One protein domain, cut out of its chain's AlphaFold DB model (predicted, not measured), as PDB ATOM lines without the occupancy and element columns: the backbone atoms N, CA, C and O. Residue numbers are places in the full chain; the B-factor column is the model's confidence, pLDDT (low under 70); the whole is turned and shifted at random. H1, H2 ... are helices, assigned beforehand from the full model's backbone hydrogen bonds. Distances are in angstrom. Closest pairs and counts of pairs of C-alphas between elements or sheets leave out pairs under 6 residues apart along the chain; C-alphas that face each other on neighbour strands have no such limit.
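What this domain is: This is residues 11 to 103 of the 116 residues of an uncharacterized protein of Shewanella sp. SG44-6 (UniProt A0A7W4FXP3). Three helices, H2, H3 and H4, form an up-and-down bundle, each running against the one before it, with H2 in the middle of the domain. H1 folds back along residues 26 to 33 of H2, and H5 crosses the other end of H2 at residues 39 to 41. The printed part has 93 residues with five named helices, H1 to H5, and no named strand: all helix. It is compact, with a radius of gyration of the C-alphas of 13.2 A, and elongated, spanning 39 by 25 by 19 A.

Where its parts are: Find C-alpha 11 at (71.100, 43.081, 93.171), where H1, residues 11 to 18, begins its 10.7 A. H2, residues 23 to 41, runs 27.0 A to C-alpha 41 at (78.830, 57.781, 90.999). H3, residues 47 to 68, covers 31.8 A; H4, residues 71 to 85, 20.8 A; H5, residues 89 to 102, 20.3 A, ending at C-alpha 102 at (75.006, 70.075, 98.669).

How they stand to each other: Start at the hub, H2. It forms a hairpin with H3, closest at the C-alphas of Met 32 and Ala 60, 4.9 A, at a shallow tilt of 23 degrees. H4 touches H2 at a steep tilt of 43 degrees, the same way, closest at C-alphas 33 and 81, 6.1 A. H1 and H2 form a hairpin, closest at C-alphas 16 and 26, 6.5 A. H5 touches H2, about perpendicular at 88 degrees, closest at C-alphas 40 and 95, 4.8 A. H1 and H5 are apart. In H1 to H5 every O i to N i+4 pair is within hydrogen-bond range.

The domain as a whole: The farthest C-alphas, of Asn 20 and Asp 45, are 39.5 A apart. The printed part has no cut, the four links are tight, and no printed residue is under 70 in pLDDT.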
ATOM      1  N   ASP A  11      71.520  43.526  91.838       94.94
ATOM      2  CA  ASP A  11      71.100  43.081  93.171       94.94
ATOM      3  C   ASP A  11      69.961  43.931  93.757       94.94
ATOM      4  O   ASP A  11      69.105  43.412  94.476       94.94
ATOM      5  N   ILE A  12      69.914  45.216  93.405       96.38
ATOM      6  CA  ILE A  12      68.827  46.127  93.768       96.38
ATOM      7  C   ILE A  12      67.597  45.841  92.905       96.38
ATOM      8  O   ILE A  12      66.490  45.768  93.437       96.38
ATOM      9  N   ASP A  13      67.784  45.591  91.607       95.81
ATOM     10  CA  ASP A  13      66.706  45.143  90.722       95.81
ATOM     11  C   ASP A  13      66.046  43.865  91.234       95.81
ATOM     12  O   ASP A  13      64.819  43.752  91.277       95.81
ATOM     13  N   LEU A  14      66.856  42.889  91.650       95.75
ATOM     14  CA  LEU A  14      66.353  41.641  92.208       95.75
ATOM     15  C   LEU A  14      65.599  41.872  93.523       95.75
ATOM     16  O   LEU A  14      64.550  41.264  93.733       95.75
ATOM     17  N   PHE A  15      66.096  42.759  94.392       96.62
ATOM     18  CA  PHE A  15      65.387  43.156  95.608       96.62
ATOM     19  C   PHE A  15      63.999  43.730  95.281       96.62
ATOM     20  O   PHE A  15      63.008  43.234  95.810       96.62
ATOM     21  N   ILE A  16      63.908  44.700  94.364       96.69
ATOM     22  CA  ILE A  16      62.632  45.336  93.994       96.69
ATOM     23  C   ILE A  16      61.665  44.317  93.373       96.69
ATOM     24  O   ILE A  16      60.485  44.307  93.720       96.69
ATOM     25  N   LYS A  17      62.154  43.430  92.495       94.62
ATOM     26  CA  LYS A  17      61.342  42.387  91.834       94.62
ATOM     27  C   LYS A  17      60.754  41.363  92.810       94.62
ATOM     28  O   LYS A  17      59.714  40.783  92.512       94.62
ATOM     29  N   ASN A  18      61.412  41.128  93.945       96.19
ATOM     30  CA  ASN A  18      60.966  40.166  94.955       96.19
ATOM     31  C   ASN A  18      59.966  40.755  95.962       96.19
ATOM     32  O   ASN A  18      59.368  40.006  96.738       96.19
ATOM     33  N   GLU A  19      59.773  42.073  95.975       95.25
ATOM     34  CA  GLU A  19      58.768  42.710  96.822       95.25
ATOM     35  C   GLU A  19      57.370  42.572  96.196       95.25
ATOM     36  O   GLU A  19      57.188  42.655  94.981       95.25
ATOM     37  N   ASN A  20      56.346  42.393  97.033       94.94
ATOM     38  CA  ASN A  20      54.955  42.307  96.579       94.94
ATOM     39  C   ASN A  20      54.398  43.710  96.280       94.94
ATOM     40  O   ASN A  20      53.637  44.275  97.070       94.94
ATOM     41  N   LEU A  21      54.845  44.293  95.168       96.38
ATOM     42  CA  LEU A  21      54.541  45.658  94.744       96.38
ATOM     43  C   LEU A  21      53.731  45.679  93.449       96.38
ATOM     44  O   LEU A  21      53.857  44.822  92.577       96.38
ATOM     45  N   THR A  22      52.918  46.719  93.294       96.75
ATOM     46  CA  THR A  22      52.258  47.004  92.016       96.75
ATOM     47  C   THR A  22      53.279  47.449  90.959       96.75
ATOM     48  O   THR A  22      54.319  48.014  91.309       96.75
ATOM     49  N   PRO A  23      52.983  47.308  89.653       96.19
ATOM     50  CA  PRO A  23      53.886  47.772  88.597       96.19
ATOM     51  C   PRO A  23      54.267  49.258  88.704       96.19
ATOM     52  O   PRO A  23      55.391  49.635  88.384       96.19
ATOM     53  N   VAL A  24      53.352  50.108  89.184       95.75
ATOM     54  CA  VAL A  24      53.612  51.546  89.383       95.75
ATOM     55  C   VAL A  24      54.586  51.771  90.543       95.75
ATOM     56  O   VAL A  24      55.514  52.564  90.422       95.75
ATOM     57  N   GLN A  25      54.432  51.029  91.644       96.75
ATOM     58  CA  GLN A  25      55.373  51.066  92.768       96.75
ATOM     59  C   GLN A  25      56.762  50.565  92.368       96.75
ATOM     60  O   GLN A  25      57.750  51.183  92.753       96.75
ATOM     61  N   VAL A  26      56.845  49.498  91.565       97.12
ATOM     62  CA  VAL A  26      58.120  48.999  91.023       97.12
ATOM     63  C   VAL A  26      58.822  50.085  90.209       97.12
ATOM     64  O   VAL A  26      59.985  50.373  90.468       97.12
ATOM     65  N   LYS A  27      58.117  50.760  89.290       96.69
ATOM     66  CA  LYS A  27      58.698  51.870  88.514       96.69
ATOM     67  C   LYS A  27      59.203  53.012  89.399       96.69
ATOM     68  O   LYS A  27      60.316  53.488  89.190       96.69
ATOM     69  N   ALA A  28      58.430  53.407  90.411       97.12
ATOM     70  CA  ALA A  28      58.838  54.452  91.348       97.12
ATOM     71  C   ALA A  28      60.106  54.067  92.134       97.12
ATOM     72  O   ALA A  28      60.998  54.895  92.320       97.12
ATOM     73  N   LEU A  29      60.214  52.807  92.574       97.88
ATOM     74  CA  LEU A  29      61.418  52.318  93.250       97.88
ATOM     75  C   LEU A  29      62.613  52.187  92.305       97.88
ATOM     76  O   LEU A  29      63.722  52.503  92.721       97.88
ATOM     77  N   ASN A  30      62.402  51.800  91.044       97.56
ATOM     78  CA  ASN A  30      63.463  51.768  90.037       97.56
ATOM     79  C   ASN A  30      64.017  53.175  89.780       97.56
ATOM     80  O   ASN A  30      65.228  53.378  89.816       97.56
ATOM     81  N   GLN A  31      63.139  54.171  89.621       97.50
ATOM     82  CA  GLN A  31      63.546  55.570  89.484       97.50
ATOM     83  C   GLN A  31      64.346  56.053  90.708       97.50
ATOM     84  O   GLN A  31      65.372  56.718  90.560       97.50
ATOM     85  N   MET A  32      63.913  55.691  91.920       97.81
ATOM     86  CA  MET A  32      64.644  55.998  93.154       97.81
ATOM     87  C   MET A  32      66.017  55.320  93.190       97.81
ATOM     88  O   MET A  32      67.010  55.975  93.503       97.81
ATOM     89  N   ALA A  33      66.090  54.034  92.849       98.00
ATOM     90  CA  ALA A  33      67.329  53.268  92.826       98.00
ATOM     91  C   ALA A  33      68.347  53.855  91.838       98.00
ATOM     92  O   ALA A  33      69.494  54.077  92.225       98.00
ATOM     93  N   ALA A  34      67.908  54.192  90.621       97.56
ATOM     94  CA  ALA A  34      68.746  54.830  89.610       97.56
ATOM     95  C   ALA A  34      69.268  56.195  90.086       97.56
ATOM     96  O   ALA A  34      70.465  56.461  90.001       97.56
ATOM     97  N   SER A  35      68.406  57.028  90.688       97.62
ATOM     98  CA  SER A  35      68.829  58.331  91.228       97.62
ATOM     99  C   SER A  35      69.853  58.202  92.362       97.62
ATOM    100  O   SER A  35      70.807  58.969  92.435       97.62
ATOM    101  N   LEU A  36      69.711  57.201  93.238       98.00
ATOM    102  CA  LEU A  36      70.680  56.949  94.305       98.00
ATOM    103  C   LEU A  36      72.014  56.470  93.733       98.00
ATOM    104  O   LEU A  36      73.071  56.812  94.257       98.00
ATOM    105  N   GLN A  37      71.973  55.656  92.680       97.00
ATOM    106  CA  GLN A  37      73.174  55.176  92.013       97.00
ATOM    107  C   GLN A  37      73.926  56.322  91.338       97.00
ATOM    108  O   GLN A  37      75.130  56.439  91.552       97.00
ATOM    109  N   GLU A  38      73.209  57.213  90.647       97.12
ATOM    110  CA  GLU A  38      73.748  58.458  90.090       97.12
ATOM    111  C   GLU A  38      74.457  59.289  91.171       97.12
ATOM    112  O   GLU A  38      75.617  59.651  91.000       97.12
ATOM    113  N   GLN A  39      73.832  59.497  92.334       97.19
ATOM    114  CA  GLN A  39      74.417  60.258  93.452       97.19
ATOM    115  C   GLN A  39      75.698  59.637  94.029       97.19
ATOM    116  O   GLN A  39      76.548  60.343  94.566       97.19
ATOM    117  N   VAL A  40      75.845  58.313  93.950       97.00
ATOM    118  CA  VAL A  40      77.042  57.598  94.421       97.00
ATOM    119  C   VAL A  40      78.175  57.628  93.387       97.00
ATOM    120  O   VAL A  40      79.339  57.473  93.764       97.00
ATOM    121  N   SER A  41      77.859  57.807  92.102       96.12
ATOM    122  CA  SER A  41      78.830  57.781  90.999       96.12
ATOM    123  C   SER A  41      79.073  59.128  90.318       96.12
ATOM    124  O   SER A  41      79.889  59.182  89.402       96.12
ATOM    125  N   VAL A  42      78.360  60.186  90.714       97.06
ATOM    126  CA  VAL A  42      78.473  61.519  90.111       97.06
ATOM    127  C   VAL A  42      79.895  62.067  90.233       97.06
ATOM    128  O   VAL A  42      80.567  61.876  91.250       97.06
ATOM    129  N   ASP A  43      80.341  62.773  89.195       96.19
ATOM    130  CA  ASP A  43      81.581  63.539  89.253       96.19
ATOM    131  C   ASP A  43      81.414  64.712  90.231       96.19
ATOM    132  O   ASP A  43      80.630  65.634  90.006       96.19
ATOM    133  N   ILE A  44      82.144  64.665  91.346       95.50
ATOM    134  CA  ILE A  44      82.043  65.649  92.432       95.50
ATOM    135  C   ILE A  44      82.714  66.995  92.114       95.50
ATOM    136  O   ILE A  44      82.605  67.937  92.914       95.50
ATOM    137  N   ASP A  45      83.424  67.081  90.992       95.44
ATOM    138  CA  ASP A  45      84.048  68.311  90.511       95.44
ATOM    139  C   ASP A  45      83.228  68.973  89.387       95.44
ATOM    140  O   ASP A  45      83.440  70.151  89.084       95.44
ATOM    141  N   ASP A  46      82.215  68.280  88.852       96.88
ATOM    142  CA  ASP A  46      81.220  68.842  87.939       96.88
ATOM    143  C   ASP A  46      79.987  69.336  88.714       96.88
ATOM    144  O   ASP A  46      79.067  68.591  89.063       96.88
ATOM    145  N   GLY A  47      79.951  70.647  88.968       93.56
ATOM    146  CA  GLY A  47      78.833  71.290  89.659       93.56
ATOM    147  C   GLY A  47      77.481  71.099  88.962       93.56
ATOM    148  O   GLY A  47      76.467  70.963  89.641       93.56
ATOM    149  N   ASN A  48      77.454  71.038  87.627       94.94
ATOM    150  CA  ASN A  48      76.217  70.820  86.883       94.94
ATOM    151  C   ASN A  48      75.732  69.372  87.043       94.94
ATOM    152  O   ASN A  48      74.544  69.148  87.269       94.94
ATOM    153  N   ALA A  49      76.645  68.397  87.001       96.69
ATOM    154  CA  ALA A  49      76.309  66.998  87.264       96.69
ATOM    155  C   ALA A  49      75.753  66.798  88.686       96.69
ATOM    156  O   ALA A  49      74.760  66.091  88.863       96.69
ATOM    157  N   ILE A  50      76.325  67.473  89.693       96.50
ATOM    158  CA  ILE A  50      75.811  67.450  91.073       96.50
ATOM    159  C   ILE A  50      74.382  68.002  91.144       96.50
ATOM    160  O   ILE A  50      73.521  67.386  91.776       96.50
ATOM    161  N   THR A  51      74.111  69.146  90.504       94.50
ATOM    162  CA  THR A  51      72.766  69.741  90.485       94.50
ATOM    163  C   THR A  51      71.752  68.807  89.829       94.50
ATOM    164  O   THR A  51      70.695  68.565  90.409       94.50
ATOM    165  N   ILE A  52      72.092  68.214  88.682       95.00
ATOM    166  CA  ILE A  52      71.219  67.263  87.978       95.00
ATOM    167  C   ILE A  52      70.924  66.034  88.854       95.00
ATOM    168  O   ILE A  52      69.760  65.664  89.014       95.00
ATOM    169  N   ALA A  53      71.938  65.452  89.502       96.62
ATOM    170  CA  ALA A  53      71.756  64.307  90.399       96.62
ATOM    171  C   ALA A  53      70.858  64.638  91.614       96.62
ATOM    172  O   ALA A  53      70.052  63.808  92.063       96.62
ATOM    173  N   ALA A  54      70.950  65.865  92.136       95.44
ATOM    174  CA  ALA A  54      70.106  66.348  93.230       95.44
ATOM    175  C   ALA A  54      68.645  66.552  92.800       95.44
ATOM    176  O   ALA A  54      67.712  66.168  93.519       95.44
ATOM    177  N   GLU A  55      68.431  67.116  91.612       94.38
ATOM    178  CA  GLU A  55      67.105  67.277  91.017       94.38
ATOM    179  C   GLU A  55      66.459  65.918  90.732       94.38
ATOM    180  O   GLU A  55      65.315  65.685  91.136       94.38
ATOM    181  N   ASN A  56      67.204  64.984  90.136       95.31
ATOM    182  CA  ASN A  56      66.753  63.616  89.882       95.31
ATOM    183  C   ASN A  56      66.367  62.897  91.177       95.31
ATOM    184  O   ASN A  56      65.291  62.299  91.250       95.31
ATOM    185  N   GLY A  57      67.181  63.026  92.229       95.38
ATOM    186  CA  GLY A  57      66.862  62.499  93.557       95.38
ATOM    187  C   GLY A  57      65.567  63.070  94.136       95.38
ATOM    188  O   GLY A  57      64.727  62.335  94.657       95.38
ATOM    189  N   THR A  58      65.360  64.381  94.000       94.62
ATOM    190  CA  THR A  58      64.145  65.053  94.489       94.62
ATOM    191  C   THR A  58      62.905  64.613  93.702       94.62
ATOM    192  O   THR A  58      61.858  64.328  94.290       94.62
ATOM    193  N   ARG A  59      63.020  64.497  92.372       95.31
ATOM    194  CA  ARG A  59      61.959  64.000  91.481       95.31
ATOM    195  C   ARG A  59      61.592  62.549  91.798       95.31
ATOM    196  O   ARG A  59      60.400  62.238  91.893       95.31
ATOM    197  N   ALA A  60      62.584  61.689  92.020       96.06
ATOM    198  CA  ALA A  60      62.371  60.294  92.385       96.06
ATOM    199  C   ALA A  60      61.702  60.158  93.762       96.06
ATOM    200  O   ALA A  60      60.712  59.437  93.898       96.06
ATOM    201  N   LEU A  61      62.157  60.921  94.764       94.31
ATOM    202  CA  LEU A  61      61.537  60.934  96.091       94.31
ATOM    203  C   LEU A  61      60.071  61.382  96.030       94.31
ATOM    204  O   LEU A  61      59.211  60.737  96.632       94.31
ATOM    205  N   ASN A  62      59.765  62.445  95.278       94.00
ATOM    206  CA  ASN A  62      58.384  62.885  95.072       94.00
ATOM    207  C   ASN A  62      57.537  61.786  94.405       94.00
ATOM    208  O   ASN A  62      56.421  61.530  94.855       94.00
ATOM    209  N   CYS A  63      58.078  61.077  93.406       95.62
ATOM    210  CA  CYS A  63      57.374  59.963  92.768       95.62
ATOM    211  C   CYS A  63      57.051  58.837  93.766       95.62
ATOM    212  O   CYS A  63      55.905  58.381  93.823       95.62
ATOM    213  N   VAL A  64      58.009  58.425  94.604       95.81
ATOM    214  CA  VAL A  64      57.777  57.400  95.640       95.81
ATOM    215  C   VAL A  64      56.700  57.863  96.625       95.81
ATOM    216  O   VAL A  64      55.747  57.125  96.872       95.81
ATOM    217  N   VAL A  65      56.782  59.098  97.133       94.12
ATOM    218  CA  VAL A  65      55.788  59.651  98.074       94.12
ATOM    219  C   VAL A  65      54.379  59.646  97.469       94.12
ATOM    220  O   VAL A  65      53.425  59.216  98.121       94.12
ATOM    221  N   LYS A  66      54.237  60.088  96.214       93.75
ATOM    222  CA  LYS A  66      52.944  60.137  95.510       93.75
ATOM    223  C   LYS A  66      52.384  58.753  95.195       93.75
ATOM    224  O   LYS A  66      51.167  58.581  95.232       93.75
ATOM    225  N   THR A  67      53.258  57.793  94.899       95.56
ATOM    226  CA  THR A  67      52.882  56.432  94.504       95.56
ATOM    227  C   THR A  67      52.493  55.571  95.700       95.56
ATOM    228  O   THR A  67      51.515  54.832  95.635       95.56
ATOM    229  N   PHE A  68      53.246  55.649  96.799       95.06
ATOM    230  CA  PHE A  68      52.991  54.812  97.969       95.06
ATOM    231  C   PHE A  68      51.897  55.378  98.871       95.06
ATOM    232  O   PHE A  68      51.190  54.590  99.488       95.06
ATOM    233  N   GLN A  69      51.771  56.710  98.974       93.25
ATOM    234  CA  GLN A  69      50.816  57.406  99.861       93.25
ATOM    235  C   GLN A  69      50.842  56.928 101.329       93.25
ATOM    236  O   GLN A  69      49.951  57.229 102.117       93.25
ATOM    237  N   ASP A  70      51.907  56.224 101.705       95.44
ATOM    238  CA  ASP A  70      52.180  55.680 103.023       95.44
ATOM    239  C   ASP A  70      53.609  56.082 103.384       95.44
ATOM    240  O   ASP A  70      54.590  55.684 102.740       95.44
ATOM    241  N   PHE A  71      53.726  56.909 104.420       92.69
ATOM    242  CA  PHE A  71      55.010  57.432 104.868       92.69
ATOM    243  C   PHE A  71      55.932  56.337 105.422       92.69
ATOM    244  O   PHE A  71      57.147  56.402 105.231       92.69
ATOM    245  N   SER A  72      55.378  55.318 106.082       96.06
ATOM    246  CA  SER A  72      56.154  54.213 106.647       96.06
ATOM    247  C   SER A  72      56.761  53.358 105.541       96.06
ATOM    248  O   SER A  72      57.949  53.039 105.605       96.06
ATOM    249  N   LEU A  73      55.985  53.047 104.498       95.19
ATOM    250  CA  LEU A  73      56.480  52.310 103.332       95.19
ATOM    251  C   LEU A  73      57.480  53.135 102.521       95.19
ATOM    252  O   LEU A  73      58.551  52.627 102.199       95.19
ATOM    253  N   THR A  74      57.184  54.414 102.273       94.94
ATOM    254  CA  THR A  74      58.117  55.344 101.609       94.94
ATOM    255  C   THR A  74      59.458  55.353 102.342       94.94
ATOM    256  O   THR A  74      60.504  55.097 101.754       94.94
ATOM    257  N   LYS A  75      59.438  55.568 103.664       95.12
ATOM    258  CA  LYS A  75      60.650  55.593 104.488       95.12
ATOM    259  C   LYS A  75      61.376  54.249 104.489       95.12
ATOM    260  O   LYS A  75      62.605  54.254 104.432       95.12
ATOM    261  N   LYS A  76      60.648  53.125 104.579       96.56
ATOM    262  CA  LYS A  76      61.221  51.771 104.511       96.56
ATOM    263  C   LYS A  76      62.006  51.616 103.212       96.56
ATOM    264  O   LYS A  76      63.214  51.412 103.271       96.56
ATOM    265  N   TYR A  77      61.352  51.771 102.063       97.31
ATOM    266  CA  TYR A  77      61.986  51.506 100.774       97.31
ATOM    267  C   TYR A  77      63.092  52.504 100.442       97.31
ATOM    268  O   TYR A  77      64.172  52.065 100.066       97.31
ATOM    269  N   SER A  78      62.902  53.809 100.662       95.25
ATOM    270  CA  SER A  78      63.959  54.795 100.396       95.25
ATOM    271  C   SER A  78      65.221  54.522 101.221       95.25
ATOM    272  O   SER A  78      66.325  54.574 100.685       95.25
ATOM    273  N   LYS A  79      65.079  54.165 102.508       96.25
ATOM    274  CA  LYS A  79      66.231  53.805 103.350       96.25
ATOM    275  C   LYS A  79      66.867  52.485 102.939       96.25
ATOM    276  O   LYS A  79      68.090  52.383 102.956       96.25
ATOM    277  N   THR A  80      66.061  51.480 102.599       97.38
ATOM    278  CA  THR A  80      66.578  50.193 102.134       97.38
ATOM    279  C   THR A  80      67.369  50.378 100.846       97.38
ATOM    280  O   THR A  80      68.523  49.971 100.801       97.38
ATOM    281  N   LEU A  81      66.818  51.068  99.845       97.88
ATOM    282  CA  LEU A  81      67.524  51.344  98.594       97.88
ATOM    283  C   LEU A  81      68.824  52.110  98.846       97.88
ATOM    284  O   LEU A  81      69.872  51.674  98.388       97.88
ATOM    285  N   GLN A  82      68.799  53.167  99.664       96.69
ATOM    286  CA  GLN A  82      70.015  53.902 100.025       96.69
ATOM    287  C   GLN A  82      71.074  52.988 100.667       96.69
ATOM    288  O   GLN A  82      72.252  53.076 100.321       96.69
ATOM    289  N   ALA A  83      70.669  52.095 101.576       96.19
ATOM    290  CA  ALA A  83      71.574  51.162 102.241       96.19
ATOM    291  C   ALA A  83      72.171  50.130 101.275       96.19
ATOM    292  O   ALA A  83      73.353  49.817 101.381       96.19
ATOM    293  N   TYR A  84      71.383  49.622 100.324       96.00
ATOM    294  CA  TYR A  84      71.881  48.719  99.286       96.00
ATOM    295  C   TYR A  84      72.821  49.438  98.313       96.00
ATOM    296  O   TYR A  84      73.852  48.875  97.934       96.00
ATOM    297  N   THR A  85      72.509  50.678  97.930       95.69
ATOM    298  CA  THR A  85      73.330  51.471  97.009       95.69
ATOM    299  C   THR A  85      74.669  51.842  97.648       95.69
ATOM    300  O   THR A  85      75.715  51.544  97.071       95.69
ATOM    301  N   ALA A  86      74.672  52.399  98.861       95.00
ATOM    302  CA  ALA A  86      75.874  52.800  99.597       95.00
ATOM    303  C   ALA A  86      76.387  51.692 100.548       95.00
ATOM    304  O   ALA A  86      76.702  51.938 101.707       95.00
ATOM    305  N   ASN A  87      76.455  50.445 100.072       95.12
ATOM    306  CA  ASN A  87      76.750  49.267 100.905       95.12
ATOM    307  C   ASN A  87      78.244  48.919 101.068       95.12
ATOM    308  O   ASN A  87      78.578  47.917 101.697       95.12
ATOM    309  N   THR A  88      79.152  49.699 100.481       95.94
ATOM    310  CA  THR A  88      80.606  49.494 100.599       95.94
ATOM    311  C   THR A  88      81.265  50.770 101.093       95.94
ATOM    312  O   THR A  88      80.716  51.853 100.906       95.94
ATOM    313  N   TYR A  89      82.456  50.656 101.687       96.25
ATOM    314  CA  TYR A  89      83.187  51.818 102.195       96.25
ATOM    315  C   TYR A  89      83.360  52.905 101.124       96.25
ATOM    316  O   TYR A  89      83.012  54.055 101.370       96.25
ATOM    317  N   GLU A  90      83.819  52.534  99.927       97.12
ATOM    318  CA  GLU A  90      84.026  53.466  98.813       97.12
ATOM    319  C   GLU A  90      82.728  54.178  98.408       97.12
ATOM    320  O   GLU A  90      82.686  55.405  98.349       97.12
ATOM    321  N   ARG A  91      81.634  53.428  98.226       96.31
ATOM    322  CA  ARG A  91      80.333  54.008  97.856       96.31
ATOM    323  C   ARG A  91      79.785  54.939  98.930       96.31
ATOM    324  O   ARG A  91      79.245  55.993  98.607       96.31
ATOM    325  N   THR A  92      79.954  54.585 100.203       97.56
ATOM    326  CA  THR A  92      79.576  55.456 101.319       97.56
ATOM    327  C   THR A  92      80.389  56.744 101.311       97.56
ATOM    328  O   THR A  92      79.815  57.816 101.483       97.56
ATOM    329  N   GLN A  93      81.704  56.672 101.080       98.12
ATOM    330  CA  GLN A  93      82.543  57.868 100.985       98.12
ATOM    331  C   GLN A  93      82.116  58.769  99.820       98.12
ATOM    332  O   GLN A  93      82.006  59.978 100.009       98.12
ATOM    333  N   ASN A  94      81.807  58.203  98.651       97.62
ATOM    334  CA  ASN A  94      81.323  58.986  97.512       97.62
ATOM    335  C   ASN A  94      79.981  59.658  97.812       97.62
ATOM    336  O   ASN A  94      79.843  60.860  97.604       97.62
ATOM    337  N   TYR A  95      79.033  58.923  98.401       97.19
ATOM    338  CA  TYR A  95      77.746  59.485  98.809       97.19
ATOM    339  C   TYR A  95      77.904  60.633  99.817       97.19
ATOM    340  O   TYR A  95      77.221  61.651  99.726       97.19
ATOM    341  N   LEU A  96      78.820  60.502 100.783       97.00
ATOM    342  CA  LEU A  96      79.111  61.564 101.750       97.00
ATOM    343  C   LEU A  96      79.750  62.792 101.093       97.00
ATOM    344  O   LEU A  96      79.383  63.910 101.440       97.00
ATOM    345  N   ARG A  97      80.664  62.605 100.132       97.69
ATOM    346  CA  ARG A  97      81.261  63.711  99.364       97.69
ATOM    347  C   ARG A  97      80.214  64.450  98.539       97.69
ATOM    348  O   ARG A  97      80.199  65.676  98.566       97.69
ATOM    349  N   TYR A  98      79.330  63.717  97.867       97.38
ATOM    350  CA  TYR A  98      78.184  64.289  97.163       97.38
ATOM    351  C   TYR A  98      77.300  65.115  98.110       97.38
ATOM    352  O   TYR A  98      77.065  66.291  97.849       97.38
ATOM    353  N   ASN A  99      76.890  64.548  99.253       95.81
ATOM    354  CA  ASN A  99      76.073  65.281 100.227       95.81
ATOM    355  C   ASN A  99      76.782  66.540 100.735       95.81
ATOM    356  O   ASN A  99      76.155  67.586 100.838       95.81
ATOM    357  N   HIS A 100      78.094  66.469 100.976       96.44
ATOM    358  CA  HIS A 100      78.866  67.625 101.418       96.44
ATOM    359  C   HIS A 100      78.874  68.768 100.392       96.44
ATOM    360  O   HIS A 100      78.842  69.936 100.769       96.44
ATOM    361  N   LYS A 101      78.867  68.460  99.087       96.06
ATOM    362  CA  LYS A 101      78.752  69.477  98.025       96.06
ATOM    363  C   LYS A 101      77.383  70.164  98.004       96.06
ATOM    364  O   LYS A 101      77.280  71.273  97.486       96.06
ATOM    365  N   LEU A 102      76.354  69.523  98.555       93.88
ATOM    366  CA  LEU A 102      75.006  70.075  98.669       93.88
ATOM    367  C   LEU A 102      74.757  70.804  99.995       93.88
ATOM    368  O   LEU A 102      73.700  71.424 100.150       93.88
ATOM    369  N   ASP A 103      75.695  70.771 100.942       92.94
ATOM    370  CA  ASP A 103      75.547  71.480 102.210       92.94
ATOM    371  C   ASP A 103      75.341  72.986 101.962       92.94
ATOM    372  O   ASP A 103      76.112  73.645 101.266       92.94
TER     373      ASP A 103